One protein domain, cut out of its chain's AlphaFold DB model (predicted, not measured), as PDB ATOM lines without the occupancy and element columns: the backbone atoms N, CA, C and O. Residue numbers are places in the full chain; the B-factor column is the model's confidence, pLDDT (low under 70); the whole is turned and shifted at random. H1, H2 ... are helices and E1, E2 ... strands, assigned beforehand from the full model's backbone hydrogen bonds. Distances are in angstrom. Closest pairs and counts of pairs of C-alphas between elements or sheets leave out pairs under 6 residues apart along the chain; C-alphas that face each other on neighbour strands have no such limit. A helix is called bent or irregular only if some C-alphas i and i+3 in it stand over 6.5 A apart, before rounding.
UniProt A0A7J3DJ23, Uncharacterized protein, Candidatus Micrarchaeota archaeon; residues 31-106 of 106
ATOM      1  N   SER A  31     -92.744  43.869  79.573       75.75
ATOM      2  CA  SER A  31     -93.211  43.864  78.192       75.75
ATOM      3  C   SER A  31     -94.726  44.041  78.083       75.75
ATOM      4  O   SER A  31     -95.210  44.846  77.289       75.75
ATOM      5  N   LEU A  32     -95.513  43.358  78.920       82.50
ATOM      6  CA  LEU A  32     -96.969  43.492  78.866       82.50
ATOM      7  C   LEU A  32     -97.413  44.900  79.279       82.50
ATOM      8  O   LEU A  32     -98.315  45.467  78.663       82.50
ATOM      9  N   TYR A  33     -96.768  45.466  80.300       83.81
ATOM     10  CA  TYR A  33     -97.053  46.818  80.770       83.81
ATOM     11  C   TYR A  33     -96.683  47.869  79.717       83.81
ATOM     12  O   TYR A  33     -97.525  48.683  79.352       83.81
ATOM     13  N   GLN A  34     -95.469  47.813  79.163       84.44
ATOM     14  CA  GLN A  34     -95.015  48.724  78.108       84.44
ATOM     15  C   GLN A  34     -95.886  48.610  76.848       84.44
ATOM     16  O   GLN A  34     -96.228  49.618  76.232       84.44
ATOM     17  N   TYR A  35     -96.326  47.396  76.500       86.81
ATOM     18  CA  TYR A  35     -97.280  47.186  75.414       86.81
ATOM     19  C   TYR A  35     -98.628  47.865  75.692       86.81
ATOM     20  O   TYR A  35     -99.174  48.533  74.812       86.81
ATOM     21  N   GLN A  36     -99.185  47.705  76.896       88.75
ATOM     22  CA  GLN A  36    -100.432  48.374  77.291       88.75
ATOM     23  C   GLN A  36    -100.274  49.893  77.254       88.75
ATOM     24  O   GLN A  36    -101.103  50.578  76.661       88.75
ATOM     25  N   LEU A  37     -99.162  50.396  77.778       89.25
ATOM     26  CA  LEU A  37     -98.848  51.812  77.806       89.25
ATOM     27  C   LEU A  37     -98.771  52.418  76.398       89.25
ATOM     28  O   LEU A  37     -99.414  53.429  76.128       89.25
ATOM     29  N   ALA A  38     -98.071  51.766  75.467       89.88
ATOM     30  CA  ALA A  38     -98.015  52.208  74.075       89.88
ATOM     31  C   ALA A  38     -99.410  52.226  73.418       89.88
ATOM     32  O   ALA A  38     -99.738  53.125  72.636       89.88
ATOM     33  N   ASN A  39    -100.265  51.249  73.743       92.62
ATOM     34  CA  ASN A  39    -101.646  51.218  73.259       92.62
ATOM     35  C   ASN A  39    -102.489  52.359  73.836       92.62
ATOM     36  O   ASN A  39    -103.310  52.925  73.112       92.62
ATOM     37  N   ASP A  40    -102.288  52.688  75.108       92.88
ATOM     38  CA  ASP A  40    -102.999  53.766  75.782       92.88
ATOM     39  C   ASP A  40    -102.590  55.135  75.235       92.88
ATOM     40  O   ASP A  40    -103.474  55.942  74.944       92.88
ATOM     41  N   VAL A  41    -101.297  55.362  74.967       92.56
ATOM     42  CA  VAL A  41    -100.814  56.568  74.268       92.56
ATOM     43  C   VAL A  41    -101.552  56.731  72.939       92.56
ATOM     44  O   VAL A  41    -102.201  57.750  72.710       92.56
ATOM     45  N   TRP A  42    -101.557  55.696  72.090       93.31
ATOM     46  CA  TRP A  42    -102.287  55.748  70.820       93.31
ATOM     47  C   TRP A  42    -103.781  56.030  71.002       93.31
ATOM     48  O   TRP A  42    -104.377  56.811  70.257       93.31
ATOM     49  N   ARG A  43    -104.411  55.387  71.989       93.88
ATOM     50  CA  ARG A  43    -105.838  55.552  72.262       93.88
ATOM     51  C   ARG A  43    -106.170  56.985  72.662       93.88
ATOM     52  O   ARG A  43    -107.181  57.501  72.194       93.88
ATOM     53  N   VAL A  44    -105.349  57.617  73.499       94.25
ATOM     54  CA  VAL A  44    -105.532  59.016  73.908       94.25
ATOM     55  C   VAL A  44    -105.452  59.940  72.695       94.25
ATOM     56  O   VAL A  44    -106.367  60.737  72.484       94.25
ATOM     57  N   LEU A  45    -104.434  59.769  71.847       94.06
ATOM     58  CA  LEU A  45    -104.299  60.554  70.617       94.06
ATOM     59  C   LEU A  45    -105.514  60.376  69.700       94.06
ATOM     60  O   LEU A  45    -106.064  61.353  69.189       94.06
ATOM     61  N   TYR A  46    -105.978  59.135  69.526       94.38
ATOM     62  CA  TYR A  46    -107.142  58.841  68.694       94.38
ATOM     63  C   TYR A  46    -108.432  59.429  69.271       94.38
ATOM     64  O   TYR A  46    -109.283  59.897  68.523       94.38
ATOM     65  N   LEU A  47    -108.598  59.446  70.594       95.69
ATOM     66  CA  LEU A  47    -109.759  60.078  71.225       95.69
ATOM     67  C   LEU A  47    -109.757  61.603  71.051       95.69
ATOM     68  O   LEU A  47    -110.834  62.190  70.959       95.69
ATOM     69  N   ARG A  48    -108.579  62.234  70.987       96.00
ATOM     70  CA  ARG A  48    -108.441  63.688  70.831       96.00
ATOM     71  C   ARG A  48    -108.611  64.154  69.384       96.00
ATOM     72  O   ARG A  48    -109.347  65.106  69.140       96.00
ATOM     73  N   HIS A  49    -107.983  63.468  68.431       95.62
ATOM     74  CA  HIS A  49    -107.960  63.866  67.012       95.62
ATOM     75  C   HIS A  49    -108.916  63.070  66.121       95.62
ATOM     76  O   HIS A  49    -109.181  63.441  64.975       95.62
ATOM     77  N   GLY A  50    -109.454  61.962  66.627       93.06
ATOM     78  CA  GLY A  50    -110.373  61.099  65.899       93.06
ATOM     79  C   GLY A  50    -109.773  60.579  64.597       93.06
ATOM     80  O   GLY A  50    -108.626  60.139  64.524       93.06
ATOM     81  N   VAL A  51    -110.576  60.650  63.538       93.38
ATOM     82  CA  VAL A  51    -110.203  60.140  62.217       93.38
ATOM     83  C   VAL A  51    -109.052  60.944  61.596       93.38
ATOM     84  O   VAL A  51    -108.302  60.380  60.806       93.38
ATOM     85  N   ALA A  52    -108.863  62.219  61.964       93.62
ATOM     86  CA  ALA A  52    -107.778  63.043  61.420       93.62
ATOM     87  C   ALA A  52    -106.398  62.426  61.693       93.62
ATOM     88  O   ALA A  52    -105.562  62.402  60.793       93.62
ATOM     89  N   LEU A  53    -106.218  61.805  62.865       93.38
ATOM     90  CA  LEU A  53    -104.993  61.088  63.232       93.38
ATOM     91  C   LEU A  53    -104.647  59.951  62.259       93.38
ATOM     92  O   LEU A  53    -103.481  59.635  62.053       93.38
ATOM     93  N   LEU A  54    -105.659  59.313  61.663       92.81
ATOM     94  CA  LEU A  54    -105.454  58.217  60.715       92.81
ATOM     95  C   LEU A  54    -105.005  58.711  59.334       92.81
ATOM     96  O   LEU A  54    -104.500  57.912  58.549       92.81
ATOM     97  N   TYR A  55    -105.229  59.983  59.007       93.25
ATOM     98  CA  TYR A  55    -104.775  60.586  57.751       93.25
ATOM     99  C   TYR A  55    -103.435  61.287  57.926       93.25
ATOM    100  O   TYR A  55    -102.566  61.159  57.067       93.25
ATOM    101  N   ASP A  56    -103.283  62.000  59.038       92.94
ATOM    102  CA  ASP A  56    -102.080  62.737  59.383       92.94
ATOM    103  C   ASP A  56    -101.748  62.532  60.869       92.94
ATOM    104  O   ASP A  56    -102.268  63.246  61.730       92.94
ATOM    105  N   PRO A  57    -100.887  61.552  61.192       91.19
ATOM    106  CA  PRO A  57    -100.442  61.309  62.559       91.19
ATOM    107  C   PRO A  57     -99.673  62.485  63.175       91.19
ATOM    108  O   PRO A  57     -99.673  62.632  64.396       91.19
ATOM    109  N   SER A  58     -99.053  63.345  62.354       92.62
ATOM    110  CA  SER A  58     -98.201  64.440  62.833       92.62
ATOM    111  C   SER A  58     -98.973  65.531  63.580       92.62
ATOM    112  O   SER A  58     -98.389  66.260  64.383       92.62
ATOM    113  N   ILE A  59    -100.302  65.584  63.427       94.06
ATOM    114  CA  ILE A  59    -101.187  66.467  64.204       94.06
ATOM    115  C   ILE A  59    -101.101  66.224  65.721       94.06
ATOM    116  O   ILE A  59    -101.434  67.103  66.510       94.06
ATOM    117  N   ALA A  60    -100.642  65.040  66.134       93.81
ATOM    118  CA  ALA A  60    -100.499  64.654  67.533       93.81
ATOM    119  C   ALA A  60     -99.148  65.039  68.165       93.81
ATOM    120  O   ALA A  60     -98.904  64.678  69.313       93.81
ATOM    121  N   THR A  61     -98.266  65.745  67.449       94.25
ATOM    122  CA  THR A  61     -96.916  66.090  67.938       94.25
ATOM    123  C   THR A  61     -96.959  66.852  69.268       94.25
ATOM    124  O   THR A  61     -96.307  66.437  70.224       94.25
ATOM    125  N   ASP A  62     -97.793  67.890  69.373       94.00
ATOM    126  CA  ASP A  62     -97.921  68.698  70.598       94.00
ATOM    127  C   ASP A  62     -98.460  67.873  71.784       94.00
ATOM    128  O   ASP A  62     -98.076  68.078  72.935       94.00
ATOM    129  N   ASP A  63     -99.337  66.900  71.514       94.62
ATOM    130  CA  ASP A  63     -99.869  66.008  72.548       94.62
ATOM    131  C   ASP A  63     -98.830  65.013  73.041       94.62
ATOM    132  O   ASP A  63     -98.782  64.703  74.230       94.62
ATOM    133  N   LEU A  64     -97.999  64.499  72.133       93.44
ATOM    134  CA  LEU A  64     -96.889  63.625  72.483       93.44
ATOM    135  C   LEU A  64     -95.847  64.365  73.323       93.44
ATOM    136  O   LEU A  64     -95.357  63.800  74.301       93.44
ATOM    137  N   GLU A  65     -95.567  65.632  73.006       93.75
ATOM    138  CA  GLU A  65     -94.720  66.498  73.831       93.75
ATOM    139  C   GLU A  65     -95.312  66.702  75.225       93.75
ATOM    140  O   GLU A  65     -94.618  66.511  76.228       93.75
ATOM    141  N   GLN A  66     -96.614  66.991  75.305       94.12
ATOM    142  CA  GLN A  66     -97.298  67.134  76.583       94.12
ATOM    143  C   GLN A  66     -97.226  65.841  77.412       94.12
ATOM    144  O   GLN A  66     -96.773  65.883  78.556       94.12
ATOM    145  N   ILE A  67     -97.610  64.694  76.838       91.38
ATOM    146  CA  ILE A  67     -97.573  63.386  77.512       91.38
ATOM    147  C   ILE A  67     -96.167  63.106  78.038       91.38
ATOM    148  O   ILE A  67     -96.005  62.771  79.209       91.38
ATOM    149  N   THR A  68     -95.153  63.281  77.196       91.19
ATOM    150  CA  THR A  68     -93.749  63.070  77.558       91.19
ATOM    151  C   THR A  68     -93.341  63.956  78.734       91.19
ATOM    152  O   THR A  68     -92.784  63.462  79.712       91.19
ATOM    153  N   SER A  69     -93.675  65.250  78.694       91.69
ATOM    154  CA  SER A  69     -93.317  66.198  79.755       91.69
ATOM    155  C   SER A  69     -93.998  65.908  81.099       91.69
ATOM    156  O   SER A  69     -93.400  66.126  82.151       91.69
ATOM    157  N   GLU A  70     -95.232  65.396  81.078       91.94
ATOM    158  CA  GLU A  70     -96.016  65.116  82.285       91.94
ATOM    159  C   GLU A  70     -95.704  63.743  82.892       91.94
ATOM    160  O   GLU A  70     -95.791  63.565  84.108       91.94
ATOM    161  N   THR A  71     -95.355  62.764  82.056       88.25
ATOM    162  CA  THR A  71     -95.182  61.363  82.474       88.25
ATOM    163  C   THR A  71     -93.725  60.917  82.550       88.25
ATOM    164  O   THR A  71     -93.432  59.940  83.234       88.25
ATOM    165  N   GLY A  72     -92.814  61.618  81.868       85.88
ATOM    166  CA  GLY A  72     -91.415  61.220  81.720       85.88
ATOM    167  C   GLY A  72     -91.195  60.034  80.775       85.88
ATOM    168  O   GLY A  72     -90.105  59.476  80.770       85.88
ATOM    169  N   LEU A  73     -92.209  59.625  80.003       86.81
ATOM    170  CA  LEU A  73     -92.109  58.487  79.089       86.81
ATOM    171  C   LEU A  73     -91.230  58.787  77.881       86.81
ATOM    172  O   LEU A  73     -91.330  59.851  77.277       86.81
ATOM    173  N   CYS A  74     -90.459  57.791  77.457       88.44
ATOM    174  CA  CYS A  74     -89.708  57.856  76.216       88.44
ATOM    175  C   CYS A  74     -90.561  57.356  75.051       88.44
ATOM    176  O   CYS A  74     -90.795  56.156  74.920       88.44
ATOM    177  N   ILE A  75     -91.030  58.274  74.207       89.75
ATOM    178  CA  ILE A  75     -91.870  57.972  73.046       89.75
ATOM    179  C   ILE A  75     -91.097  58.246  71.752       89.75
ATOM    180  O   ILE A  75     -90.515  59.317  71.579       89.75
ATOM    181  N   GLU A  76     -91.132  57.279  70.838       90.25
ATOM    182  CA  GLU A  76     -90.566  57.365  69.492       90.25
ATOM    183  C   GLU A  76     -91.624  56.947  68.453       90.25
ATOM    184  O   GLU A  76     -92.251  55.890  68.562       90.25
ATOM    185  N   THR A  77     -91.837  57.803  67.455       88.62
ATOM    186  CA  THR A  77     -92.699  57.604  66.285       88.62
ATOM    187  C   THR A  77     -91.994  58.114  65.024       88.62
ATOM    188  O   THR A  77     -90.948  58.756  65.098       88.62
ATOM    189  N   ASP A  78     -92.596  57.903  63.850       86.62
ATOM    190  CA  ASP A  78     -92.047  58.373  62.567       86.62
ATOM    191  C   ASP A  78     -91.905  59.910  62.455       86.62
ATOM    192  O   ASP A  78     -91.227  60.412  61.560       86.62
ATOM    193  N   PHE A  79     -92.570  60.670  63.329       86.25
ATOM    194  CA  PHE A  79     -92.662  62.136  63.264       86.25
ATOM    195  C   PHE A  79     -92.342  62.838  64.590       86.25
ATOM    196  O   PHE A  79     -92.290  64.065  64.631       86.25
ATOM    197  N   TYR A  80     -92.130  62.086  65.668       87.62
ATOM    198  CA  TYR A  80     -91.831  62.614  66.992       87.62
ATOM    199  C   TYR A  80     -90.896  61.658  67.730       87.62
ATOM    200  O   TYR A  80     -91.128  60.455  67.754       87.62
ATOM    201  N   SER A  81     -89.854  62.182  68.368       88.25
ATOM    202  CA  SER A  81     -88.972  61.389  69.223       88.25
ATOM    203  C   SER A  81     -88.468  62.239  70.378       88.25
ATOM    204  O   SER A  81     -88.033  63.372  70.165       88.25
ATOM    205  N   THR A  82     -88.532  61.694  71.594       83.31
ATOM    206  CA  THR A  82     -88.034  62.373  72.802       83.31
ATOM    207  C   THR A  82     -86.767  61.758  73.401       83.31
ATOM    208  O   THR A  82     -86.098  62.421  74.193       83.31
ATOM    209  N   CYS A  83     -86.416  60.519  73.045       74.69
ATOM    210  CA  CYS A  83     -85.211  59.830  73.520       74.69
ATOM    211  C   CYS A  83     -84.743  58.821  72.466       74.69
ATOM    212  O   CYS A  83     -85.564  58.285  71.722       74.69
ATOM    213  N   GLU A  84     -83.461  58.452  72.484       67.44
ATOM    214  CA  GLU A  84     -83.043  57.164  71.917       67.44
ATOM    215  C   GLU A  84     -83.525  56.051  72.856       67.44
ATOM    216  O   GLU A  84     -82.987  55.851  73.943       67.44
ATOM    217  N   VAL A  85     -84.602  55.362  72.474       63.41
ATOM    218  CA  VAL A  85     -85.176  54.286  73.291       63.41
ATOM    219  C   VAL A  85     -84.383  53.000  73.037       63.41
ATOM    220  O   VAL A  85     -84.662  52.291  72.072       63.41
ATOM    221  N   GLU A  86     -83.379  52.676  73.855       64.00
ATOM    222  CA  GLU A  86     -82.641  51.406  73.701       64.00
ATOM    223  C   GLU A  86     -83.513  50.190  74.070       64.00
ATOM    224  O   GLU A  86     -83.521  49.192  73.348       64.00
ATOM    225  N   GLU A  87     -84.332  50.308  75.120       68.44
ATOM    226  CA  GLU A  87     -85.261  49.268  75.579       68.44
ATOM    227  C   GLU A  87     -86.706  49.792  75.580       68.44
ATOM    228  O   GLU A  87     -87.121  50.566  76.438       68.44
ATOM    229  N   GLY A  88     -87.497  49.380  74.588       73.19
ATOM    230  CA  GLY A  88     -88.906  49.755  74.490       73.19
ATOM    231  C   GLY A  88     -89.674  48.852  73.539       73.19
ATOM    232  O   GLY A  88     -89.091  48.199  72.671       73.19
ATOM    233  N   ILE A  89     -90.997  48.817  73.695       82.69
ATOM    234  CA  ILE A  89     -91.868  48.017  72.832       82.69
ATOM    235  C   ILE A  89     -92.446  48.874  71.728       82.69
ATOM    236  O   ILE A  89     -93.128  49.866  71.987       82.69
ATOM    237  N   THR A  90     -92.220  48.425  70.497       87.00
ATOM    238  CA  THR A  90     -92.834  48.994  69.303       87.00
ATOM    239  C   THR A  90     -94.167  48.317  69.023       87.00
ATOM    240  O   THR A  90     -94.244  47.102  68.823       87.00
ATOM    241  N   ILE A  91     -95.225  49.116  68.939       88.44
ATOM    242  CA  ILE A  91     -96.516  48.707  68.399       88.44
ATOM    243  C   ILE A  91     -96.733  49.353  67.033       88.44
ATOM    244  O   ILE A  91     -96.282  50.466  66.771       88.44
ATOM    245  N   LYS A  92     -97.465  48.658  66.162       91.44
ATOM    246  CA  LYS A  92     -97.855  49.173  64.846       91.44
ATOM    247  C   LYS A  92     -99.338  49.484  64.847       91.44
ATOM    248  O   LYS A  92    -100.146  48.641  65.251       91.44
ATOM    249  N   LYS A  93     -99.699  50.686  64.408       90.62
ATOM    250  CA  LYS A  93    -101.090  51.132  64.348       90.62
ATOM    251  C   LYS A  93    -101.491  51.456  62.917       90.62
ATOM    252  O   LYS A  93    -100.787  52.220  62.264       90.62
ATOM    253  N   PRO A  94    -102.601  50.882  62.422       87.31
ATOM    254  CA  PRO A  94    -103.032  51.119  61.057       87.31
ATOM    255  C   PRO A  94    -103.497  52.562  60.886       87.31
ATOM    256  O   PRO A  94    -104.259  53.086  61.701       87.31
ATOM    257  N   ILE A  95    -103.055  53.166  59.791       89.62
ATOM    258  CA  ILE A  95    -103.470  54.479  59.301       89.62
ATOM    259  C   ILE A  95    -103.913  54.333  57.840       89.62
ATOM    260  O   ILE A  95    -103.736  53.284  57.223       89.62
ATOM    261  N   VAL A  96    -104.493  55.378  57.255       87.69
ATOM    262  CA  VAL A  96    -105.024  55.316  55.882       87.69
ATOM    263  C   VAL A  96    -103.926  55.017  54.857       87.69
ATOM    264  O   VAL A  96    -104.163  54.294  53.891       87.69
ATOM    265  N   LEU A  97    -102.716  55.533  55.081       84.94
ATOM    266  CA  LEU A  97    -101.574  55.389  54.172       84.94
ATOM    267  C   LEU A  97    -100.591  54.274  54.572       84.94
ATOM    268  O   LEU A  97     -99.503  54.195  54.007       84.94
ATOM    269  N   GLY A  98    -100.953  53.400  55.516       88.25
ATOM    270  CA  GLY A  98    -100.082  52.317  55.969       88.25
ATOM    271  C   GLY A  98    -100.195  52.063  57.465       88.25
ATOM    272  O   GLY A  98    -101.276  51.781  57.975       88.25
ATOM    273  N   ASN A  99     -99.070  52.141  58.171       89.31
ATOM    274  CA  ASN A  99     -99.032  52.049  59.624       89.31
ATOM    275  C   ASN A  99     -98.132  53.148  60.179       89.31
ATOM    276  O   ASN A  99     -97.184  53.542  59.509       89.31
ATOM    277  N   VAL A 100     -98.422  53.581  61.399       89.00
ATOM    278  CA  VAL A 100     -97.490  54.335  62.234       89.00
ATOM    279  C   VAL A 100     -96.883  53.390  63.260       89.00
ATOM    280  O   VAL A 100     -97.585  52.550  63.842       89.00
ATOM    281  N   GLU A 101     -95.577  53.503  63.461       90.88
ATOM    282  CA  GLU A 101     -94.885  52.806  64.538       90.88
ATOM    283  C   GLU A 101     -94.829  53.703  65.775       90.88
ATOM    284  O   GLU A 101     -94.560  54.897  65.687       90.88
ATOM    285  N   ILE A 102     -95.154  53.131  66.933       88.12
ATOM    286  CA  ILE A 102     -95.097  53.823  68.219       88.12
ATOM    287  C   ILE A 102     -94.300  52.942  69.148       88.12
ATOM    288  O   ILE A 102     -94.712  51.823  69.458       88.12
ATOM    289  N   LYS A 103     -93.169  53.453  69.597       88.81
ATOM    290  CA  LYS A 103     -92.310  52.797  70.559       88.81
ATOM    291  C   LYS A 103     -92.349  53.575  71.858       88.81
ATOM    292  O   LYS A 103     -92.185  54.792  71.857       88.81
ATOM    293  N   VAL A 104     -92.608  52.864  72.951       85.31
ATOM    294  CA  VAL A 104     -92.638  53.450  74.293       85.31
ATOM    295  C   VAL A 104     -91.661  52.706  75.192       85.31
ATOM    296  O   VAL A 104     -91.701  51.474  75.279       85.31
ATOM    297  N   GLY A 105     -90.785  53.472  75.834       82.06
ATOM    298  CA  GLY A 105     -89.874  53.049  76.892       82.06
ATOM    299  C   GLY A 105     -90.121  53.838  78.178       82.06
ATOM    300  O   GLY A 105     -90.790  54.877  78.165       82.06
ATOM    301  N   VAL A 106     -89.597  53.310  79.282       70.50
ATOM    302  CA  VAL A 106     -89.616  53.927  80.620       70.50
ATOM    303  C   VAL A 106     -88.182  54.193  81.041       70.50
ATOM    304  O   VAL A 106     -87.348  53.306  80.758       70.50
TER     305      VAL A 106
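AT A GLANCE: This is residues 31 to 106 of the 106 residues of an uncharacterized protein of Candidatus Micrarchaeota archaeon (UniProt A0A7J3DJ23). A small antiparallel sheet of three strands makes a wall, with the long helix H1 laid slantwise over E3 and E2 and the helix H3 beside the strands, near the edge strand E1. H1 and H3 meet at a steep angle near the far end of H1, and the short helix H2 makes the turn between them, close to the end of E2. The printed part has 76 residues with three named helices and three named strands, in the order H1 H2 H3 E1 E2 E3; the sheet's order is E1 E3 E2, and the class is mixed, helices and strands. It is compact, with a radius of gyration of the C-alphas of 11.3 A, and rounded, with spans of 29 by 22 by 19 A.

HOW THE PARTS SIT: Begin at the sheet, with E3, residues 98 to 105, its inner strand. On one side of it is E2, residues 89 to 95, an edge strand and antiparallel to it at 154 degrees; N 91 and O 102 are 2.8 A apart and N 100 and O 93 are 2.9 A apart, both within hydrogen-bond range. E2 and E3 form a hairpin. On the other side is the edge strand E1, residues 74 to 77, antiparallel to E3 at 168 degrees; here look at N 103 and O 76, 2.8 A apart and within hydrogen-bond range. H1, residues 31 to 49, is on the sheet at a height over the sheet of 8.7 A, over E3 and E2, and its residues 31 to 42 make the pairs of C-alphas within 10 A of the sheet. It runs slantwise to the strands, at 49 degrees to E3 on the local plane; its closest C-alphas to E3 are those of Ala 38 and Val 104, 5.5 A apart. H3, residues 57 to 71, is on the sheet at a height of 7.3 A, but over none of the strands, only just, with 2 of its C-alphas falling on E3. With H1 and H3 on one face of the sheet, the arrangement is two layers, one of helices and one of strands. H1 touches H3 with its residues 45 to 49 alone, the closest C-alphas being those of Leu 45 and Ala 60 at 6.4 A; they run opposite ways at a steep tilt of 56 degrees. H2, residues 52 to 55, is on the sheet over E2, with the C-alphas of Leu 54 and Ile 95 the closest at 4.5 A. H2 and H3 touch only at the corner, and only just, with 3 pairs of C-alphas within 8 A; the closest are those of Leu 53 and Ile 59, 6.7 A apart. In H1 every O i to N i+4 pair is within hydrogen-bond range, in H3 8 of 11 are, and H2 is too short for such a pair.

IN THESE COORDINATES: Find C-alpha 98 at (-100.082, 52.317, 55.969); from there E3 runs 23.3 A to C-alpha 105. E2, residues 89 to 95, is 19.0 A long, and E1, residues 74 to 77, is 10.4 A. Go to C-alpha 31 at (-93.211, 43.864, 78.192), where H1 begins; it runs 27.3 A to C-alpha 49 at (-107.960, 63.866, 67.012). H2, residues 52 to 55, is 5.3 A long. H3, residues 57 to 71, is 20.6 A long and irregular: C-alphas 59 and 62 are 7.5 A apart.

THE WHOLE: The two C-alphas farthest apart are those of Val 51 and Glu 86, at 31.1 A, while the first and last printed C-alphas, those of Ser 31 and Val 106, are 11.0 A apart. The printed part has no cut, and it ends at the chain's last residue. Look at residues 78 to 88 for the long link, from E1 to E2; the other links are tight. The mean pLDDT of the printed part is 88.1, and the model's confidence is under 70 at residues 84 to 87, inside that long link.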